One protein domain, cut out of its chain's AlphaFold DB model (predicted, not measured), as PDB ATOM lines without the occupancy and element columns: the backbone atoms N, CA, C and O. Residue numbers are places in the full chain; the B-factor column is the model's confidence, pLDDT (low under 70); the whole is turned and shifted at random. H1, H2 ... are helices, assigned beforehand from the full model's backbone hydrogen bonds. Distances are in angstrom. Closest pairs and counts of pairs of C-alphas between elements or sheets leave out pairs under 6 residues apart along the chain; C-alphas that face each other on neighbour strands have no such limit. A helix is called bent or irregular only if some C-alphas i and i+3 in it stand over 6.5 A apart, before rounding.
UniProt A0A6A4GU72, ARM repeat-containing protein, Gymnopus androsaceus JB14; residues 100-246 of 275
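AT A GLANCE: This is residues 100 to 246 of the 275 residues of the protein "ARM repeat-containing protein" of Gymnopus androsaceus JB14 (UniProt A0A6A4GU72). Short helices follow one another in tiers along the longest axis: H1 to H5 make one end, H6 and H7 sit in the middle, the helical hairpin of H8 and H9 comes next, and H10 and H11 make the far end, from which H12 runs back to the level of the hairpin. In the first tier H4 sits between H1 and H3, with the short H2 and H5 below one end of it along z. The printed part has 147 residues with twelve named helices, H1 to H12 in order along the chain, and no named strand; its class is all helix. The whole is compact, with a radius of gyration of the C-alphas of 15.8 A, and it spans 43 by 35 by 27 A.

IN THESE COORDINATES: Begin with the longest helix, H7, residues 176 to 189: find C-alpha 176 at (13.612, 41.316, -21.194), from where it runs 19.4 A to C-alpha 189. H7 is irregular, but only just, with C-alphas 184 and 187 6.7 A apart. Before it comes H6, residues 165 to 170, also irregular, with C-alphas 166 and 169 7.0 A apart. Go back to C-alpha 100 at (7.115, 27.933, -10.204), where H1, residues 100 to 110, begins and runs 15.1 A. Next are H2, residues 115 to 119, and H3, residues 124 to 136, 17.5 A long. H4, residues 145 to 153, is 12.2 A long, and H5 is residues 155 to 158. Beyond H7 look for H8, residues 195 to 200, and H9, residues 209 to 219, 15.2 A long. The last three are H10, residues 224 to 229, H11, residues 231 to 237, and H12, residues 239 to 246, 12.7 A long, which ends at C-alpha 246, (12.847, 54.367, -11.092).

HOW THE PARTS SIT: H7 touches H9 with residues 183 to 187 alone; the closest C-alphas, of Val 183 and Val 211, are 6.8 A apart, and the two run the same way at a shallow tilt of 21 degrees. H8 and H9 form a helical hairpin and touch, opposite ways at 24 degrees, with the closest C-alphas, of Ala 198 and Ala 215, 5.0 A apart. H6 and H8 only just touch, with 3 pairs of C-alphas within 8 A, the closest being Thr 166 and Asp 197 at 6.1 A. The hub is H4, touching three helices. Its closest C-alphas to H6 are Lys 148 and Ala 170, 4.6 A apart, at a steep tilt of 54 degrees. H1 touches it at a shallow tilt of 13 degrees, the same way, closest at Arg 109 and Asp 149, 7.5 A between C-alphas. H3 only just touches it, with residues 126 to 130 alone and 3 pairs of C-alphas within 8 A, closest at Ile 130 and Met 151, 7.2 A. H2 touches H5, closest at the C-alphas of Arg 118 and Phe 156, 5.6 A. H8 and H11 are close but not clearly touching, at 7.5 A between the C-alphas of Leu 199 and Leu 234, and so are H9 and H12, at 7.0 A between those of Ser 209 and Val 244. H10 and H11 meet only through their link, as do H11 and H12. H1 and H7 are near each other, while H4 and H7 are apart. Of 6 touching pairs given a tilt, 4 are shallow: the packing is mostly aligned, only just. In the backbone, H1, H3, H4, H8, H9, H10 and H11 have every O i to N i+4 pair within hydrogen-bond range; H7 has 7 of 10, H12 2 of 4, H2 0 of 1 with 1 of 2 O i to N i+3 pairs, and H6 0 of 2 with 2 of 3, while H5 is too short for an O i to N i+4 pair.

THE WHOLE: The two C-alphas farthest apart are those of Val 100 and Glu 225, at 48.6 A. The printed part has no cut and no long link; the links H3 to H4, H5 to H6 and H8 to H9 are short, and the others are tight. The mean pLDDT of the printed part is 81.8; look for low confidence, under 70, at residues 111 to 116, residue 139 and residues 242 to 246.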
ATOM      1  N   VAL A 100       7.348  29.159  -9.429       81.50
ATOM      2  CA  VAL A 100       7.115  27.933 -10.204       81.50
ATOM      3  C   VAL A 100       6.340  28.248 -11.479       81.50
ATOM      4  O   VAL A 100       6.696  27.752 -12.549       81.50
ATOM      5  N   GLU A 101       5.324  29.105 -11.390       79.88
ATOM      6  CA  GLU A 101       4.555  29.551 -12.553       79.88
ATOM      7  C   GLU A 101       5.409  30.393 -13.497       79.88
ATOM      8  O   GLU A 101       5.344  30.197 -14.709       79.88
ATOM      9  N   ASP A 102       6.267  31.266 -12.966       81.62
ATOM     10  CA  ASP A 102       7.220  32.036 -13.770       81.62
ATOM     11  C   ASP A 102       8.195  31.123 -14.521       81.62
ATOM     12  O   ASP A 102       8.422  31.304 -15.721       81.62
ATOM     13  N   LYS A 103       8.750  30.104 -13.850       84.44
ATOM     14  CA  LYS A 103       9.629  29.116 -14.491       84.44
ATOM     15  C   LYS A 103       8.883  28.311 -15.554       84.44
ATOM     16  O   LYS A 103       9.410  28.135 -16.653       84.44
ATOM     17  N   HIS A 104       7.674  27.839 -15.247       85.31
ATOM     18  CA  HIS A 104       6.830  27.104 -16.187       85.31
ATOM     19  C   HIS A 104       6.543  27.942 -17.438       85.31
ATOM     20  O   HIS A 104       6.831  27.508 -18.553       85.31
ATOM     21  N   ARG A 105       6.071  29.179 -17.247       84.44
ATOM     22  CA  ARG A 105       5.760  30.136 -18.314       84.44
ATOM     23  C   ARG A 105       6.974  30.393 -19.200       84.44
ATOM     24  O   ARG A 105       6.884  30.265 -20.420       84.44
ATOM     25  N   ARG A 106       8.131  30.691 -18.595       84.00
ATOM     26  CA  ARG A 106       9.380  30.914 -19.337       84.00
ATOM     27  C   ARG A 106       9.764  29.697 -20.163       84.00
ATOM     28  O   ARG A 106      10.087  29.868 -21.327       84.00
ATOM     29  N   LEU A 107       9.672  28.488 -19.611       83.50
ATOM     30  CA  LEU A 107      10.010  27.260 -20.334       83.50
ATOM     31  C   LEU A 107       9.071  27.009 -21.527       83.50
ATOM     32  O   LEU A 107       9.519  26.677 -22.625       83.50
ATOM     33  N   VAL A 108       7.762  27.190 -21.322       81.00
ATOM     34  CA  VAL A 108       6.738  27.015 -22.365       81.00
ATOM     35  C   VAL A 108       6.947  28.006 -23.511       81.00
ATOM     36  O   VAL A 108       6.796  27.644 -24.682       81.00
ATOM     37  N   ARG A 109       7.310  29.249 -23.186       81.00
ATOM     38  CA  ARG A 109       7.474  30.333 -24.160       81.00
ATOM     39  C   ARG A 109       8.853  30.349 -24.815       81.00
ATOM     40  O   ARG A 109       8.923  30.594 -26.016       81.00
ATOM     41  N   SER A 110       9.922  30.013 -24.090       73.56
ATOM     42  CA  SER A 110      11.295  29.971 -24.618       73.56
ATOM     43  C   SER A 110      11.485  28.884 -25.671       73.56
ATOM     44  O   SER A 110      12.292  29.036 -26.582       73.56
ATOM     45  N   HIS A 111      10.728  27.785 -25.582       61.28
ATOM     46  CA  HIS A 111      10.753  26.724 -26.590       61.28
ATOM     47  C   HIS A 111      10.088  27.140 -27.923       61.28
ATOM     48  O   HIS A 111      10.186  26.421 -28.912       61.28
ATOM     49  N   ARG A 112       9.411  28.301 -27.967       65.06
ATOM     50  CA  ARG A 112       8.587  28.781 -29.092       65.06
ATOM     51  C   ARG A 112       9.000  30.179 -29.564       65.06
ATOM     52  O   ARG A 112       8.168  31.084 -29.671       65.06
ATOM     53  N   SER A 113      10.297  30.369 -29.788       62.12
ATOM     54  CA  SER A 113      10.859  31.548 -30.469       62.12
ATOM     55  C   SER A 113      11.458  31.172 -31.830       62.12
ATOM     56  O   SER A 113      12.404  31.801 -32.301       62.12
ATOM     57  N   GLY A 114      10.942  30.108 -32.449       65.38
ATOM     58  CA  GLY A 114      11.451  29.593 -33.714       65.38
ATOM     59  C   GLY A 114      10.950  30.414 -34.910       65.38
ATOM     60  O   GLY A 114       9.866  30.995 -34.859       65.38
ATOM     61  N   PRO A 115      11.681  30.432 -36.039       62.75
ATOM     62  CA  PRO A 115      11.271  31.161 -37.245       62.75
ATOM     63  C   PRO A 115       9.906  30.717 -37.806       62.75
ATOM     64  O   PRO A 115       9.222  31.511 -38.450       62.75
ATOM     65  N   TYR A 116       9.472  29.488 -37.508       61.38
ATOM     66  CA  TYR A 116       8.177  28.932 -37.918       61.38
ATOM     67  C   TYR A 116       6.963  29.542 -37.194       61.38
ATOM     68  O   TYR A 116       5.835  29.382 -37.655       61.38
ATOM     69  N   ASP A 117       7.160  30.287 -36.102       70.50
ATOM     70  CA  ASP A 117       6.050  30.898 -35.356       70.50
ATOM     71  C   ASP A 117       5.346  32.015 -36.144       70.50
ATOM     72  O   ASP A 117       4.173  32.303 -35.910       70.50
ATOM     73  N   ARG A 118       6.043  32.640 -37.105       73.38
ATOM     74  CA  ARG A 118       5.508  33.748 -37.918       73.38
ATOM     75  C   ARG A 118       4.348  33.331 -38.822       73.38
ATOM     76  O   ARG A 118       3.496  34.154 -39.153       73.38
ATOM     77  N   GLU A 119       4.311  32.062 -39.213       73.00
ATOM     78  CA  GLU A 119       3.306  31.509 -40.126       73.00
ATOM     79  C   GLU A 119       2.241  30.682 -39.404       73.00
ATOM     80  O   GLU A 119       1.330  30.142 -40.039       73.00
ATOM     81  N   LEU A 120       2.323  30.600 -38.074       77.81
ATOM     82  CA  LEU A 120       1.437  29.774 -37.281       77.81
ATOM     83  C   LEU A 120      -0.000  30.298 -37.365       77.81
ATOM     84  O   LEU A 120      -0.348  31.349 -36.821       77.81
ATOM     85  N   LYS A 121      -0.853  29.539 -38.054       81.69
ATOM     86  CA  LYS A 121      -2.287  29.803 -38.114       81.69
ATOM     87  C   LYS A 121      -2.991  29.058 -36.977       81.69
ATOM     88  O   LYS A 121      -2.797  27.848 -36.844       81.69
ATOM     89  N   PRO A 122      -3.794  29.748 -36.158       81.75
ATOM     90  CA  PRO A 122      -4.631  29.097 -35.155       81.75
ATOM     91  C   PRO A 122      -5.629  28.124 -35.789       81.75
ATOM     92  O   PRO A 122      -6.172  28.364 -36.868       81.75
ATOM     93  N   ASN A 123      -5.849  27.001 -35.104       87.94
ATOM     94  CA  ASN A 123      -6.903  26.043 -35.435       87.94
ATOM     95  C   ASN A 123      -8.279  26.705 -35.225       87.94
ATOM     96  O   ASN A 123      -8.369  27.653 -34.456       87.94
ATOM     97  N   ALA A 124      -9.355  26.198 -35.830       86.38
ATOM     98  CA  ALA A 124     -10.712  26.731 -35.670       86.38
ATOM     99  C   ALA A 124     -11.103  26.908 -34.188       86.38
ATOM    100  O   ALA A 124     -11.516  27.984 -33.786       86.38
ATOM    101  N   LYS A 125     -10.827  25.906 -33.342       88.25
ATOM    102  CA  LYS A 125     -11.085  25.995 -31.892       88.25
ATOM    103  C   LYS A 125     -10.262  27.079 -31.191       88.25
ATOM    104  O   LYS A 125     -10.737  27.696 -30.245       88.25
ATOM    105  N   ASP A 126      -9.017  27.271 -31.621       86.62
ATOM    106  CA  ASP A 126      -8.140  28.299 -31.056       86.62
ATOM    107  C   ASP A 126      -8.571  29.686 -31.553       86.62
ATOM    108  O   ASP A 126      -8.553  30.635 -30.780       86.62
ATOM    109  N   MET A 127      -9.015  29.795 -32.809       85.00
ATOM    110  CA  MET A 127      -9.593  31.009 -33.386       85.00
ATOM    111  C   MET A 127     -10.856  31.437 -32.661       85.00
ATOM    112  O   MET A 127     -10.976  32.611 -32.331       85.00
ATOM    113  N   ASP A 128     -11.761  30.501 -32.379       86.38
ATOM    114  CA  ASP A 128     -12.999  30.794 -31.660       86.38
ATOM    115  C   ASP A 128     -12.692  31.312 -30.251       86.38
ATOM    116  O   ASP A 128     -13.217  32.347 -29.853       86.38
ATOM    117  N   LYS A 129     -11.755  30.670 -29.539       86.50
ATOM    118  CA  LYS A 129     -11.294  31.124 -28.216       86.50
ATOM    119  C   LYS A 129     -10.628  32.496 -28.263       86.50
ATOM    120  O   LYS A 129     -10.911  33.349 -27.432       86.50
ATOM    121  N   ILE A 130      -9.737  32.728 -29.226       85.94
ATOM    122  CA  ILE A 130      -9.077  34.029 -29.399       85.94
ATOM    123  C   ILE A 130     -10.116  35.103 -29.727       85.94
ATOM    124  O   ILE A 130     -10.065  36.193 -29.163       85.94
ATOM    125  N   GLY A 131     -11.074  34.795 -30.601       84.50
ATOM    126  CA  GLY A 131     -12.182  35.678 -30.945       84.50
ATOM    127  C   GLY A 131     -13.049  36.003 -29.733       84.50
ATOM    128  O   GLY A 131     -13.337  37.172 -29.497       84.50
ATOM    129  N   GLU A 132     -13.392  35.001 -28.924       85.25
ATOM    130  CA  GLU A 132     -14.124  35.168 -27.668       85.25
ATOM    131  C   GLU A 132     -13.368  36.091 -26.702       85.25
ATOM    132  O   GLU A 132     -13.937  37.054 -26.194       85.25
ATOM    133  N   ILE A 133     -12.064  35.871 -26.516       83.94
ATOM    134  CA  ILE A 133     -11.220  36.709 -25.655       83.94
ATOM    135  C   ILE A 133     -11.130  38.144 -26.196       83.94
ATOM    136  O   ILE A 133     -11.180  39.107 -25.435       83.94
ATOM    137  N   ILE A 134     -10.992  38.334 -27.507       82.00
ATOM    138  CA  ILE A 134     -10.867  39.675 -28.094       82.00
ATOM    139  C   ILE A 134     -12.193  40.440 -28.032       82.00
ATOM    140  O   ILE A 134     -12.182  41.642 -27.767       82.00
ATOM    141  N   LEU A 135     -13.320  39.771 -28.290       78.06
ATOM    142  CA  LEU A 135     -14.632  40.408 -28.422       78.06
ATOM    143  C   LEU A 135     -15.366  40.559 -27.088       78.06
ATOM    144  O   LEU A 135     -16.004  41.586 -26.871       78.06
ATOM    145  N   ASN A 136     -15.287  39.556 -26.211       77.62
ATOM    146  CA  ASN A 136     -16.126  39.495 -25.015       77.62
ATOM    147  C   ASN A 136     -15.412  39.992 -23.755       77.62
ATOM    148  O   ASN A 136     -16.087  40.392 -22.808       77.62
ATOM    149  N   TYR A 137     -14.073  39.993 -23.716       79.69
ATOM    150  CA  TYR A 137     -13.355  40.412 -22.510       79.69
ATOM    151  C   TYR A 137     -13.153  41.933 -22.489       79.69
ATOM    152  O   TYR A 137     -12.447  42.468 -23.361       79.69
ATOM    153  N   PRO A 138     -13.667  42.637 -21.461       74.00
ATOM    154  CA  PRO A 138     -13.353  44.041 -21.251       74.00
ATOM    155  C   PRO A 138     -11.855  44.221 -20.975       74.00
ATOM    156  O   PRO A 138     -11.184  43.342 -20.435       74.00
ATOM    157  N   SER A 139     -11.315  45.392 -21.325       69.69
ATOM    158  CA  SER A 139      -9.888  45.719 -21.151       69.69
ATOM    159  C   SER A 139      -9.396  45.592 -19.692       69.69
ATOM    160  O   SER A 139      -8.215  45.340 -19.438       69.69
ATOM    161  N   SER A 140     -10.295  45.713 -18.712       71.50
ATOM    162  CA  SER A 140      -9.982  45.581 -17.284       71.50
ATOM    163  C   SER A 140      -9.861  44.139 -16.784       71.50
ATOM    164  O   SER A 140      -9.344  43.936 -15.686       71.50
ATOM    165  N   GLN A 141     -10.322  43.139 -17.541       79.94
ATOM    166  CA  GLN A 141     -10.340  41.757 -17.066       79.94
ATOM    167  C   GLN A 141      -8.930  41.140 -17.104       79.94
ATOM    168  O   GLN A 141      -8.278  41.168 -18.153       79.94
ATOM    169  N   PRO A 142      -8.439  40.559 -15.991       77.81
ATOM    170  CA  PRO A 142      -7.186  39.820 -16.001       77.81
ATOM    171  C   PRO A 142      -7.357  38.508 -16.772       77.81
ATOM    172  O   PRO A 142      -8.323  37.779 -16.561       77.81
ATOM    173  N   LEU A 143      -6.398  38.202 -17.646       81.25
ATOM    174  CA  LEU A 143      -6.364  36.926 -18.357       81.25
ATOM    175  C   LEU A 143      -5.724  35.833 -17.497       81.25
ATOM    176  O   LEU A 143      -4.723  36.076 -16.809       81.25
ATOM    177  N   SER A 144      -6.260  34.622 -17.620       85.62
ATOM    178  CA  SER A 144      -5.671  33.393 -17.090       85.62
ATOM    179  C   SER A 144      -4.286  33.141 -17.711       85.62
ATOM    180  O   SER A 144      -4.062  33.505 -18.872       85.62
ATOM    181  N   PRO A 145      -3.329  32.521 -16.992       82.69
ATOM    182  CA  PRO A 145      -2.020  32.171 -17.554       82.69
ATOM    183  C   PRO A 145      -2.125  31.360 -18.856       82.69
ATOM    184  O   PRO A 145      -1.387  31.635 -19.801       82.69
ATOM    185  N   GLU A 146      -3.089  30.443 -18.956       84.94
ATOM    186  CA  GLU A 146      -3.314  29.642 -20.166       84.94
ATOM    187  C   GLU A 146      -3.751  30.501 -21.363       84.94
ATOM    188  O   GLU A 146      -3.284  30.311 -22.487       84.94
ATOM    189  N   GLU A 147      -4.620  31.484 -21.124       86.88
ATOM    190  CA  GLU A 147      -5.087  32.423 -22.149       86.88
ATOM    191  C   GLU A 147      -3.953  33.346 -22.594       86.88
ATOM    192  O   GLU A 147      -3.783  33.601 -23.787       86.88
ATOM    193  N   LYS A 148      -3.125  33.804 -21.646       86.31
ATOM    194  CA  LYS A 148      -1.928  34.596 -21.950       86.31
ATOM    195  C   LYS A 148      -0.961  33.813 -22.834       86.31
ATOM    196  O   LYS A 148      -0.430  34.371 -23.793       86.31
ATOM    197  N   ASP A 149      -0.761  32.529 -22.550       85.94
ATOM    198  CA  ASP A 149       0.092  31.649 -23.350       85.94
ATOM    199  C   ASP A 149      -0.497  31.368 -24.735       85.94
ATOM    200  O   ASP A 149       0.240  31.341 -25.724       85.94
ATOM    201  N   LEU A 150      -1.822  31.224 -24.838       86.38
ATOM    202  CA  LEU A 150      -2.514  31.093 -26.119       86.38
ATOM    203  C   LEU A 150      -2.323  32.347 -26.981       86.38
ATOM    204  O   LEU A 150      -1.963  32.243 -28.155       86.38
ATOM    205  N   MET A 151      -2.495  33.535 -26.403       86.06
ATOM    206  CA  MET A 151      -2.273  34.784 -27.130       86.06
ATOM    207  C   MET A 151      -0.802  34.981 -27.500       86.06
ATOM    208  O   MET A 151      -0.504  35.384 -28.623       86.06
ATOM    209  N   TRP A 152       0.130  34.627 -26.611       85.50
ATOM    210  CA  TRP A 152       1.562  34.680 -26.913       85.50
ATOM    211  C   TRP A 152       1.963  33.715 -28.037       85.50
ATOM    212  O   TRP A 152       2.801  34.049 -28.876       85.50
ATOM    213  N   LYS A 153       1.345  32.529 -28.102       84.56
ATOM    214  CA  LYS A 153       1.556  31.548 -29.178       84.56
ATOM    215  C   LYS A 153       1.166  32.115 -30.545       84.56
ATOM    216  O   LYS A 153       1.893  31.915 -31.512       84.56
ATOM    217  N   PHE A 154       0.051  32.839 -30.627       85.81
ATOM    218  CA  PHE A 154      -0.468  33.400 -31.881       85.81
ATOM    219  C   PHE A 154      -0.169  34.899 -32.054       85.81
ATOM    220  O   PHE A 154      -0.827  35.582 -32.838       85.81
ATOM    221  N   ARG A 155       0.866  35.412 -31.377       85.06
ATOM    222  CA  ARG A 155       1.258  36.834 -31.360       85.06
ATOM    223  C   ARG A 155       1.388  37.478 -32.749       85.06
ATOM    224  O   ARG A 155       0.891  38.579 -32.963       85.06
ATOM    225  N   PHE A 156       1.982  36.782 -33.720       84.69
ATOM    226  CA  PHE A 156       2.143  37.297 -35.089       84.69
ATOM    227  C   PHE A 156       0.832  37.322 -35.885       84.69
ATOM    228  O   PHE A 156       0.655  38.158 -36.770       84.69
ATOM    229  N   HIS A 157      -0.099  36.419 -35.572       83.69
ATOM    230  CA  HIS A 157      -1.440  36.455 -36.143       83.69
ATOM    231  C   HIS A 157      -2.227  37.642 -35.576       83.69
ATOM    232  O   HIS A 157      -2.834  38.392 -36.337       83.69
ATOM    233  N   LEU A 158      -2.134  37.856 -34.260       82.19
ATOM    234  CA  LEU A 158      -2.771  38.973 -33.559       82.19
ATOM    235  C   LEU A 158      -2.270  40.337 -34.038       82.19
ATOM    236  O   LEU A 158      -3.070  41.257 -34.137       82.19
ATOM    237  N   ALA A 159      -0.996  40.457 -34.424       82.44
ATOM    238  CA  ALA A 159      -0.439  41.701 -34.964       82.44
ATOM    239  C   ALA A 159      -1.153  42.208 -36.237       82.44
ATOM    240  O   ALA A 159      -1.097  43.396 -36.561       82.44
ATOM    241  N   ARG A 160      -1.854  41.324 -36.965       81.81
ATOM    242  CA  ARG A 160      -2.630  41.689 -38.163       81.81
ATOM    243  C   ARG A 160      -3.961  42.357 -37.824       81.81
ATOM    244  O   ARG A 160      -4.503  43.080 -38.665       81.81
ATOM    245  N   ASP A 161      -4.487  42.119 -36.625       80.56
ATOM    246  CA  ASP A 161      -5.735  42.705 -36.153       80.56
ATOM    247  C   ASP A 161      -5.458  43.845 -35.163       80.56
ATOM    248  O   ASP A 161      -4.610  43.758 -34.275       80.56
ATOM    249  N   LYS A 162      -6.205  44.941 -35.302       79.31
ATOM    250  CA  LYS A 162      -6.098  46.074 -34.379       79.31
ATOM    251  C   LYS A 162      -6.679  45.736 -33.004       79.31
ATOM    252  O   LYS A 162      -6.123  46.136 -31.992       79.31
ATOM    253  N   ARG A 163      -7.733  44.911 -32.957       75.88
ATOM    254  CA  ARG A 163      -8.445  44.567 -31.711       75.88
ATOM    255  C   ARG A 163      -7.625  43.690 -30.766       75.88
ATOM    256  O   ARG A 163      -7.850  43.703 -29.561       75.88
ATOM    257  N   GLY A 164      -6.648  42.956 -31.300       75.50
ATOM    258  CA  GLY A 164      -5.713  42.169 -30.499       75.50
ATOM    259  C   GLY A 164      -4.716  43.021 -29.708       75.50
ATOM    260  O   GLY A 164      -4.022  42.490 -28.845       75.50
ATOM    261  N   PHE A 165      -4.618  44.325 -29.982       78.06
ATOM    262  CA  PHE A 165      -3.584  45.177 -29.405       78.06
ATOM    263  C   PHE A 165      -3.758  45.437 -27.908       78.06
ATOM    264  O   PHE A 165      -2.798  45.316 -27.151       78.06
ATOM    265  N   THR A 166      -4.986  45.704 -27.452       74.81
ATOM    266  CA  THR A 166      -5.311  45.898 -26.019       74.81
ATOM    267  C   THR A 166      -4.948  44.677 -25.168       74.81
ATOM    268  O   THR A 166      -4.746  44.745 -23.957       74.81
ATOM    269  N   LYS A 167      -4.779  43.527 -25.819       77.38
ATOM    270  CA  LYS A 167      -4.410  42.265 -25.195       77.38
ATOM    271  C   LYS A 167      -2.889  42.068 -25.047       77.38
ATOM    272  O   LYS A 167      -2.458  41.024 -24.554       77.38
ATOM    273  N   LEU A 168      -2.064  43.090 -25.324       74.62
ATOM    274  CA  LEU A 168      -0.626  43.119 -24.989       74.62
ATOM    275  C   LEU A 168      -0.339  42.920 -23.487       74.62
ATOM    276  O   LEU A 168       0.779  42.582 -23.113       74.62
ATOM    277  N   LYS A 169      -1.349  43.065 -22.621       74.06
ATOM    278  CA  LYS A 169      -1.295  42.718 -21.189       74.06
ATOM    279  C   LYS A 169      -0.965  41.243 -20.909       74.06
ATOM    280  O   LYS A 169      -0.619  40.902 -19.781       74.06
ATOM    281  N   ALA A 170      -1.068  40.358 -21.901       73.06
ATOM    282  CA  ALA A 170      -0.618  38.971 -21.765       73.06
ATOM    283  C   ALA A 170       0.903  38.786 -21.810       73.06
ATOM    284  O   ALA A 170       1.407  37.725 -21.423       73.06
ATOM    285  N   VAL A 171       1.625  39.807 -22.273       80.88
ATOM    286  CA  VAL A 171       3.085  39.830 -22.302       80.88
ATOM    287  C   VAL A 171       3.614  40.097 -20.899       80.88
ATOM    288  O   VAL A 171       3.120  40.974 -20.187       80.88
ATOM    289  N   THR A 172       4.651  39.363 -20.502       79.94
ATOM    290  CA  THR A 172       5.293  39.573 -19.207       79.94
ATOM    291  C   THR A 172       6.388  40.631 -19.349       79.94
ATOM    292  O   THR A 172       7.517  40.334 -19.724       79.94
ATOM    293  N   TRP A 173       6.101  41.879 -18.966       80.06
ATOM    294  CA  TRP A 173       7.072  42.990 -19.035       80.06
ATOM    295  C   TRP A 173       8.310  42.825 -18.124       80.06
ATOM    296  O   TRP A 173       9.286  43.577 -18.231       80.06
ATOM    297  N   ARG A 174       8.290  41.836 -17.218       77.94
ATOM    298  CA  ARG A 174       9.435  41.470 -16.370       77.94
ATOM    299  C   ARG A 174      10.542  40.770 -17.159       77.94
ATOM    300  O   ARG A 174      11.706  40.946 -16.799       77.94
ATOM    301  N   ASP A 175      10.204  40.025 -18.213       81.38
ATOM    302  CA  ASP A 175      11.173  39.268 -19.005       81.38
ATOM    303  C   ASP A 175      11.730  40.121 -20.162       81.38
ATOM    304  O   ASP A 175      10.995  40.460 -21.091       81.38
ATOM    305  N   PRO A 176      13.028  40.483 -20.148       80.50
ATOM    306  CA  PRO A 176      13.612  41.316 -21.194       80.50
ATOM    307  C   PRO A 176      13.590  40.658 -22.581       80.50
ATOM    308  O   PRO A 176      13.591  41.381 -23.578       80.50
ATOM    309  N   SER A 177      13.561  39.324 -22.664       82.12
ATOM    310  CA  SER A 177      13.541  38.605 -23.942       82.12
ATOM    311  C   SER A 177      12.195  38.769 -24.662       82.12
ATOM    312  O   SER A 177      12.171  39.179 -25.827       82.12
ATOM    313  N   GLU A 178      11.080  38.577 -23.946       83.12
ATOM    314  CA  GLU A 178       9.723  38.830 -24.449       83.12
ATOM    315  C   GLU A 178       9.545  40.299 -24.842       83.12
ATOM    316  O   GLU A 178       9.051  40.604 -25.929       83.12
ATOM    317  N   VAL A 179      10.000  41.224 -23.989       85.56
ATOM    318  CA  VAL A 179       9.891  42.666 -24.255       85.56
ATOM    319  C   VAL A 179      10.668  43.053 -25.510       85.56
ATOM    320  O   VAL A 179      10.164  43.823 -26.328       85.56
ATOM    321  N   LYS A 180      11.878  42.513 -25.695       85.00
ATOM    322  CA  LYS A 180      12.668  42.754 -26.906       85.00
ATOM    323  C   LYS A 180      11.917  42.282 -28.150       85.00
ATOM    324  O   LYS A 180      11.785  43.055 -29.092       85.00
ATOM    325  N   GLN A 181      11.364  41.069 -28.124       85.12
ATOM    326  CA  GLN A 181      10.601  40.525 -29.249       85.12
ATOM    327  C   GLN A 181       9.366  41.378 -29.575       85.12
ATOM    328  O   GLN A 181       9.085  41.660 -30.740       85.12
ATOM    329  N   VAL A 182       8.642  41.836 -28.553       86.06
ATOM    330  CA  VAL A 182       7.474  42.700 -28.744       86.06
ATOM    331  C   VAL A 182       7.861  44.031 -29.371       86.06
ATOM    332  O   VAL A 182       7.236  44.458 -30.340       86.06
ATOM    333  N   VAL A 183       8.894  44.680 -28.843       85.44
ATOM    334  CA  VAL A 183       9.280  46.020 -29.286       85.44
ATOM    335  C   VAL A 183       9.940  46.010 -30.665       85.44
ATOM    336  O   VAL A 183       9.667  46.904 -31.464       85.44
ATOM    337  N   GLU A 184      10.798  45.030 -30.949       84.19
ATOM    338  CA  GLU A 184      11.574  44.982 -32.193       84.19
ATOM    339  C   GLU A 184      10.817  44.313 -33.345       84.19
ATOM    340  O   GLU A 184      10.947  44.756 -34.485       84.19
ATOM    341  N   GLU A 185      10.010  43.278 -33.081       84.19
ATOM    342  CA  GLU A 185       9.345  42.512 -34.143       84.19
ATOM    343  C   GLU A 185       7.843  42.788 -34.248       84.19
ATOM    344  O   GLU A 185       7.342  42.988 -35.354       84.19
ATOM    345  N   LEU A 186       7.112  42.805 -33.128       84.75
ATOM    346  CA  LEU A 186       5.643  42.873 -33.159       84.75
ATOM    347  C   LEU A 186       5.108  44.296 -33.318       84.75
ATOM    348  O   LEU A 186       4.253  44.521 -34.171       84.75
ATOM    349  N   LEU A 187       5.596  45.265 -32.536       85.88
ATOM    350  CA  LEU A 187       5.104  46.649 -32.590       85.88
ATOM    351  C   LEU A 187       5.246  47.296 -33.979       85.88
ATOM    352  O   LEU A 187       4.299  47.958 -34.404       85.88
ATOM    353  N   PRO A 188       6.357  47.120 -34.725       84.62
ATOM    354  CA  PRO A 188       6.475  47.691 -36.067       84.62
ATOM    355  C   PRO A 188       5.533  47.044 -37.087       84.62
ATOM    356  O   PRO A 188       5.128  47.699 -38.045       84.62
ATOM    357  N   GLN A 189       5.198  45.765 -36.895       83.81
ATOM    358  CA  GLN A 189       4.303  45.009 -37.775       83.81
ATOM    359  C   GLN A 189       2.826  45.185 -37.409       83.81
ATOM    360  O   GLN A 189       1.958  44.816 -38.203       83.81
ATOM    361  N   TRP A 190       2.532  45.730 -36.225       85.81
ATOM    362  CA  TRP A 190       1.164  45.851 -35.752       85.81
ATOM    363  C   TRP A 190       0.362  46.805 -36.631       85.81
ATOM    364  O   TRP A 190       0.802  47.910 -36.970       85.81
ATOM    365  N   LYS A 191      -0.857  46.386 -36.982       82.31
ATOM    366  CA  LYS A 191      -1.814  47.260 -37.658       82.31
ATOM    367  C   LYS A 191      -2.023  48.535 -36.837       82.31
ATOM    368  O   LYS A 191      -2.052  48.496 -35.612       82.31
ATOM    369  N   LYS A 192      -2.176  49.671 -37.525       80.94
ATOM    370  CA  LYS A 192      -2.426  50.970 -36.886       80.94
ATOM    371  C   LYS A 192      -3.608  50.855 -35.914       80.94
ATOM    372  O   LYS A 192      -4.680  50.397 -36.313       80.94
ATOM    373  N   ILE A 193      -3.346  51.238 -34.671       85.00
ATOM    374  CA  ILE A 193      -4.285  51.207 -33.549       85.00
ATOM    375  C   ILE A 193      -5.093  52.502 -33.506       85.00
ATOM    376  O   ILE A 193      -4.644  53.519 -34.044       85.00
ATOM    377  N   ASP A 194      -6.259  52.447 -32.871       86.44
ATOM    378  CA  ASP A 194      -7.091  53.625 -32.644       86.44
ATOM    379  C   ASP A 194      -6.543  54.435 -31.444       86.44
ATOM    380  O   ASP A 194      -5.758  53.926 -30.634       86.44
ATOM    381  N   THR A 195      -6.924  55.709 -31.331       86.12
ATOM    382  CA  THR A 195      -6.451  56.624 -30.272       86.12
ATOM    383  C   THR A 195      -6.790  56.097 -28.874       86.12
ATOM    384  O   THR A 195      -5.944  56.143 -27.981       86.12
ATOM    385  N   ASP A 196      -7.977  55.507 -28.704       86.31
ATOM    386  CA  ASP A 196      -8.425  54.874 -27.454       86.31
ATOM    387  C   ASP A 196      -7.484  53.750 -26.995       86.31
ATOM    388  O   ASP A 196      -7.048  53.712 -25.841       86.31
ATOM    389  N   ASP A 197      -7.103  52.863 -27.917       85.31
ATOM    390  CA  ASP A 197      -6.200  51.743 -27.637       85.31
ATOM    391  C   ASP A 197      -4.776  52.237 -27.317       85.31
ATOM    392  O   ASP A 197      -4.052  51.632 -26.520       85.31
ATOM    393  N   ALA A 198      -4.357  53.358 -27.915       87.56
ATOM    394  CA  ALA A 198      -3.075  53.992 -27.615       87.56
ATOM    395  C   ALA A 198      -3.044  54.590 -26.197       87.56
ATOM    396  O   ALA A 198      -2.004  54.538 -25.538       87.56
ATOM    397  N   LEU A 199      -4.168  55.120 -25.704       87.38
ATOM    398  CA  LEU A 199      -4.281  55.637 -24.335       87.38
ATOM    399  C   LEU A 199      -4.138  54.526 -23.293       87.38
ATOM    400  O   LEU A 199      -3.535  54.745 -22.240       87.38
ATOM    401  N   GLU A 200      -4.612  53.317 -23.598       85.56
ATOM    402  CA  GLU A 200      -4.433  52.160 -22.721       85.56
ATOM    403  C   GLU A 200      -2.947  51.845 -22.481       85.56
ATOM    404  O   GLU A 200      -2.549  51.514 -21.360       85.56
ATOM    405  N   LEU A 201      -2.098  52.035 -23.499       84.75
ATOM    406  CA  LEU A 201      -0.651  51.858 -23.364       84.75
ATOM    407  C   LEU A 201       0.042  52.929 -22.527       84.75
ATOM    408  O   LEU A 201       1.225  52.776 -22.238       84.75
ATOM    409  N   LEU A 202      -0.620  54.028 -22.187       86.06
ATOM    410  CA  LEU A 202      -0.045  55.048 -21.313       86.06
ATOM    411  C   LEU A 202      -0.481  54.868 -19.854       86.06
ATOM    412  O   LEU A 202      -0.042  55.625 -18.985       86.06
ATOM    413  N   GLY A 203      -1.325  53.868 -19.591       83.44
ATOM    414  CA  GLY A 203      -1.751  53.483 -18.257       83.44
ATOM    415  C   GLY A 203      -0.650  52.788 -17.440       83.44
ATOM    416  O   GLY A 203       0.427  52.480 -17.943       83.44
ATOM    417  N   PRO A 204      -0.933  52.464 -16.168       80.06
ATOM    418  CA  PRO A 204       0.050  51.899 -15.235       80.06
ATOM    419  C   PRO A 204       0.541  50.487 -15.603       80.06
ATOM    420  O   PRO A 204       1.505  50.001 -15.020       80.06
ATOM    421  N   GLY A 205      -0.135  49.803 -16.530       73.81
ATOM    422  CA  GLY A 205       0.199  48.433 -16.929       73.81
ATOM    423  C   GLY A 205       1.397  48.320 -17.873       73.81
ATOM    424  O   GLY A 205       1.925  47.221 -18.044       73.81
ATOM    425  N   THR A 206       1.833  49.418 -18.494       73.19
ATOM    426  CA  THR A 206       2.976  49.426 -19.407       73.19
ATOM    427  C   THR A 206       4.189  50.037 -18.721       73.19
ATOM    428  O   THR A 206       4.198  51.179 -18.268       73.19
ATOM    429  N   VAL A 207       5.256  49.248 -18.638       70.75
ATOM    430  CA  VAL A 207       6.471  49.649 -17.916       70.75
ATOM    431  C   VAL A 207       7.590  50.048 -18.884       70.75
ATOM    432  O   VAL A 207       8.521  50.745 -18.500       70.75
ATOM    433  N   ASP A 208       7.529  49.636 -20.154       83.31
ATOM    434  CA  ASP A 208       8.606  49.894 -21.115       83.31
ATOM    435  C   ASP A 208       8.418  51.228 -21.859       83.31
ATOM    436  O   ASP A 208       7.416  51.467 -22.539       83.31
ATOM    437  N   SER A 209       9.435  52.088 -21.782       84.69
ATOM    438  CA  SER A 209       9.449  53.411 -22.421       84.69
ATOM    439  C   SER A 209       9.294  53.350 -23.948       84.69
ATOM    440  O   SER A 209       8.689  54.242 -24.540       84.69
ATOM    441  N   ARG A 210       9.766  52.288 -24.619       86.31
ATOM    442  CA  ARG A 210       9.679  52.176 -26.089       86.31
ATOM    443  C   ARG A 210       8.244  51.923 -26.548       86.31
ATOM    444  O   ARG A 210       7.847  52.419 -27.602       86.31
ATOM    445  N   VAL A 211       7.464  51.204 -25.741       86.12
ATOM    446  CA  VAL A 211       6.027  50.976 -25.963       86.12
ATOM    447  C   VAL A 211       5.256  52.282 -25.784       86.12
ATOM    448  O   VAL A 211       4.420  52.625 -26.617       86.12
ATOM    449  N   ARG A 212       5.596  53.068 -24.758       87.94
ATOM    450  CA  ARG A 212       4.989  54.389 -24.533       87.94
ATOM    451  C   ARG A 212       5.336  55.374 -25.643       87.94
ATOM    452  O   ARG A 212       4.451  56.038 -26.170       87.94
ATOM    453  N   ALA A 213       6.587  55.388 -26.100       88.19
ATOM    454  CA  ALA A 213       6.993  56.170 -27.265       88.19
ATOM    455  C   ALA A 213       6.227  55.752 -28.534       88.19
ATOM    456  O   ALA A 213       5.896  56.597 -29.366       88.19
ATOM    457  N   PHE A 214       5.915  54.461 -28.693       87.69
ATOM    458  CA  PHE A 214       5.045  53.999 -29.773       87.69
ATOM    459  C   PHE A 214       3.621  54.549 -29.640       87.69
ATOM    460  O   PHE A 214       3.100  55.048 -30.634       87.69
ATOM    461  N   ALA A 215       3.031  54.533 -28.442       89.12
ATOM    462  CA  ALA A 215       1.713  55.120 -28.194       89.12
ATOM    463  C   ALA A 215       1.684  56.622 -28.524       89.12
ATOM    464  O   ALA A 215       0.821  57.066 -29.275       89.12
ATOM    465  N   VAL A 216       2.687  57.386 -28.078       90.12
ATOM    466  CA  VAL A 216       2.810  58.822 -28.390       90.12
ATOM    467  C   VAL A 216       2.886  59.062 -29.900       90.12
ATOM    468  O   VAL A 216       2.197  59.938 -30.417       90.12
ATOM    469  N   ARG A 217       3.642  58.243 -30.647       89.44
ATOM    470  CA  ARG A 217       3.677  58.325 -32.122       89.44
ATOM    471  C   ARG A 217       2.316  58.072 -32.776       89.44
ATOM    472  O   ARG A 217       2.073  58.589 -33.863       89.44
ATOM    473  N   GLN A 218       1.438  57.278 -32.166       87.75
ATOM    474  CA  GLN A 218       0.075  57.110 -32.680       87.75
ATOM    475  C   GLN A 218      -0.791  58.323 -32.331       87.75
ATOM    476  O   GLN A 218      -1.466  58.838 -33.216       87.75
ATOM    477  N   LEU A 219      -0.676  58.854 -31.110       88.81
ATOM    478  CA  LEU A 219      -1.400  60.056 -30.677       88.81
ATOM    479  C   LEU A 219      -1.053  61.302 -31.503       88.81
ATOM    480  O   LEU A 219      -1.932  62.113 -31.757       88.81
ATOM    481  N   THR A 220       0.182  61.434 -32.008       89.06
ATOM    482  CA  THR A 220       0.561  62.556 -32.901       89.06
ATOM    483  C   THR A 220      -0.214  62.609 -34.222       89.06
ATOM    484  O   THR A 220      -0.073  63.569 -34.972       89.06
ATOM    485  N   ARG A 221      -0.989  61.568 -34.547       86.75
ATOM    486  CA  ARG A 221      -1.828  61.509 -35.750       86.75
ATOM    487  C   ARG A 221      -3.286  61.875 -35.485       86.75
ATOM    488  O   ARG A 221      -4.019  62.035 -36.456       86.75
ATOM    489  N   ALA A 222      -3.701  61.928 -34.220       87.88
ATOM    490  CA  ALA A 222      -5.055  62.305 -33.843       87.88
ATOM    491  C   ALA A 222      -5.269  63.807 -34.075       87.88
ATOM    492  O   ALA A 222      -4.323  64.594 -34.012       87.88
ATOM    493  N   ASN A 223      -6.513  64.195 -34.345       90.94
ATOM    494  CA  ASN A 223      -6.870  65.601 -34.527       90.94
ATOM    495  C   ASN A 223      -6.932  66.329 -33.174       90.94
ATOM    496  O   ASN A 223      -7.217  65.716 -32.146       90.94
ATOM    497  N   ASP A 224      -6.764  67.652 -33.178       90.44
ATOM    498  CA  ASP A 224      -6.778  68.459 -31.949       90.44
ATOM    499  C   ASP A 224      -8.091  68.327 -31.157       90.44
ATOM    500  O   ASP A 224      -8.065  68.239 -29.932       90.44
ATOM    501  N   GLU A 225      -9.244  68.251 -31.833       91.19
ATOM    502  CA  GLU A 225     -10.554  68.060 -31.183       91.19
ATOM    503  C   GLU A 225     -10.668  66.702 -30.470       91.19
ATOM    504  O   GLU A 225     -11.231  66.592 -29.376       91.19
ATOM    505  N   GLU A 226     -10.090  65.662 -31.069       89.12
ATOM    506  CA  GLU A 226     -10.043  64.326 -30.485       89.12
ATOM    507  C   GLU A 226      -9.103  64.328 -29.274       89.12
ATOM    508  O   GLU A 226      -9.470  63.876 -28.191       89.12
ATOM    509  N   LEU A 227      -7.927  64.947 -29.410       89.19
ATOM    510  CA  LEU A 227      -6.950  65.065 -28.332       89.19
ATOM    511  C   LEU A 227      -7.497  65.855 -27.133       89.19
ATOM    512  O   LEU A 227      -7.276  65.467 -25.984       89.19
ATOM    513  N   LEU A 228      -8.248  66.929 -27.391       91.50
ATOM    514  CA  LEU A 228      -8.943  67.713 -26.368       91.50
ATOM    515  C   LEU A 228      -9.957  66.867 -25.589       91.50
ATOM    516  O   LEU A 228     -10.049  67.002 -24.368       91.50
ATOM    517  N   SER A 229     -10.657  65.951 -26.262       90.56
ATOM    518  CA  SER A 229     -11.618  65.038 -25.624       90.56
ATOM    519  C   SER A 229     -10.951  64.051 -24.653       90.56
ATOM    520  O   SER A 229     -11.583  63.597 -23.697       90.56
ATOM    521  N   TYR A 230      -9.657  63.765 -24.849       90.50
ATOM    522  CA  TYR A 230      -8.852  62.878 -24.000       90.50
ATOM    523  C   TYR A 230      -7.845  63.612 -23.102       90.50
ATOM    524  O   TYR A 230      -7.007  62.977 -22.454       90.50
ATOM    525  N   LEU A 231      -7.904  64.947 -23.041       91.69
ATOM    526  CA  LEU A 231      -6.903  65.774 -22.367       91.69
ATOM    527  C   LEU A 231      -6.695  65.369 -20.903       91.69
ATOM    528  O   LEU A 231      -5.562  65.277 -20.431       91.69
ATOM    529  N   LEU A 232      -7.782  65.086 -20.182       91.94
ATOM    530  CA  LEU A 232      -7.701  64.687 -18.781       91.94
ATOM    531  C   LEU A 232      -6.954  63.356 -18.623       91.94
ATOM    532  O   LEU A 232      -6.080  63.240 -17.762       91.94
ATOM    533  N   GLN A 233      -7.269  62.371 -19.461       90.88
ATOM    534  CA  GLN A 233      -6.647  61.050 -19.466       90.88
ATOM    535  C   GLN A 233      -5.147  61.162 -19.769       90.88
ATOM    536  O   GLN A 233      -4.337  60.538 -19.084       90.88
ATOM    537  N   LEU A 234      -4.766  62.018 -20.721       90.75
ATOM    538  CA  LEU A 234      -3.369  62.289 -21.067       90.75
ATOM    539  C   LEU A 234      -2.601  62.926 -19.906       90.75
ATOM    540  O   LEU A 234      -1.504  62.477 -19.576       90.75
ATOM    541  N   VAL A 235      -3.189  63.919 -19.233       91.38
ATOM    542  CA  VAL A 235      -2.573  64.553 -18.055       91.38
ATOM    543  C   VAL A 235      -2.406  63.549 -16.912       91.38
ATOM    544  O   VAL A 235      -1.367  63.548 -16.250       91.38
ATOM    545  N   GLN A 236      -3.377  62.656 -16.686       90.69
ATOM    546  CA  GLN A 236      -3.212  61.589 -15.689       90.69
ATOM    547  C   GLN A 236      -2.106  60.608 -16.083       90.69
ATOM    548  O   GLN A 236      -1.336  60.188 -15.219       90.69
ATOM    549  N   ALA A 237      -1.979  60.283 -17.368       87.00
ATOM    550  CA  ALA A 237      -0.975  59.347 -17.851       87.00
ATOM    551  C   ALA A 237       0.474  59.820 -17.617       87.00
ATOM    552  O   ALA A 237       1.372  58.995 -17.419       87.00
ATOM    553  N   LEU A 238       0.707  61.138 -17.552       86.19
ATOM    554  CA  LEU A 238       2.022  61.712 -17.235       86.19
ATOM    555  C   LEU A 238       2.542  61.282 -15.858       86.19
ATOM    556  O   LEU A 238       3.750  61.129 -15.679       86.19
ATOM    557  N   LYS A 239       1.653  61.016 -14.891       85.00
ATOM    558  CA  LYS A 239       2.053  60.544 -13.555       85.00
ATOM    559  C   LYS A 239       2.842  59.235 -13.625       85.00
ATOM    560  O   LYS A 239       3.763  59.032 -12.836       85.00
ATOM    561  N   PHE A 240       2.532  58.383 -14.602       81.56
ATOM    562  CA  PHE A 240       3.168  57.079 -14.759       81.56
ATOM    563  C   PHE A 240       4.547  57.140 -15.445       81.56
ATOM    564  O   PHE A 240       5.207  56.114 -15.548       81.56
ATOM    565  N   GLU A 241       5.037  58.295 -15.926       77.19
ATOM    566  CA  GLU A 241       6.423  58.423 -16.453       77.19
ATOM    567  C   GLU A 241       7.504  58.332 -15.370       77.19
ATOM    568  O   GLU A 241       8.578  57.769 -15.596       77.19
ATOM    569  N   SER A 242       7.202  58.796 -14.156       62.59
ATOM    570  CA  SER A 242       8.129  58.728 -13.018       62.59
ATOM    571  C   SER A 242       8.458  57.282 -12.613       62.59
ATOM    572  O   SER A 242       9.627  56.914 -12.507       62.59
ATOM    573  N   ALA A 243       7.436  56.427 -12.510       59.84
ATOM    574  CA  ALA A 243       7.575  55.023 -12.123       59.84
ATOM    575  C   ALA A 243       8.441  54.199 -13.098       59.84
ATOM    576  O   ALA A 243       9.142  53.277 -12.684       59.84
ATOM    577  N   VAL A 244       8.427  54.537 -14.391       56.59
ATOM    578  CA  VAL A 244       9.256  53.871 -15.412       56.59
ATOM    579  C   VAL A 244      10.739  54.212 -15.239       56.59
ATOM    580  O   VAL A 244      11.608  53.365 -15.464       56.59
ATOM    581  N   THR A 245      11.039  55.438 -14.805       55.84
ATOM    582  CA  THR A 245      12.416  55.909 -14.603       55.84
ATOM    583  C   THR A 245      13.068  55.220 -13.400       55.84
ATOM    584  O   THR A 245      14.197  54.740 -13.515       55.84
ATOM    585  N   ASP A 246      12.338  55.051 -12.292       55.34
ATOM    586  CA  ASP A 246      12.847  54.367 -11.092       55.34
ATOM    587  C   ASP A 246      13.146  52.876 -11.322       55.34
ATOM    588  O   ASP A 246      14.143  52.351 -10.820       55.34
TER     589      ASP A 246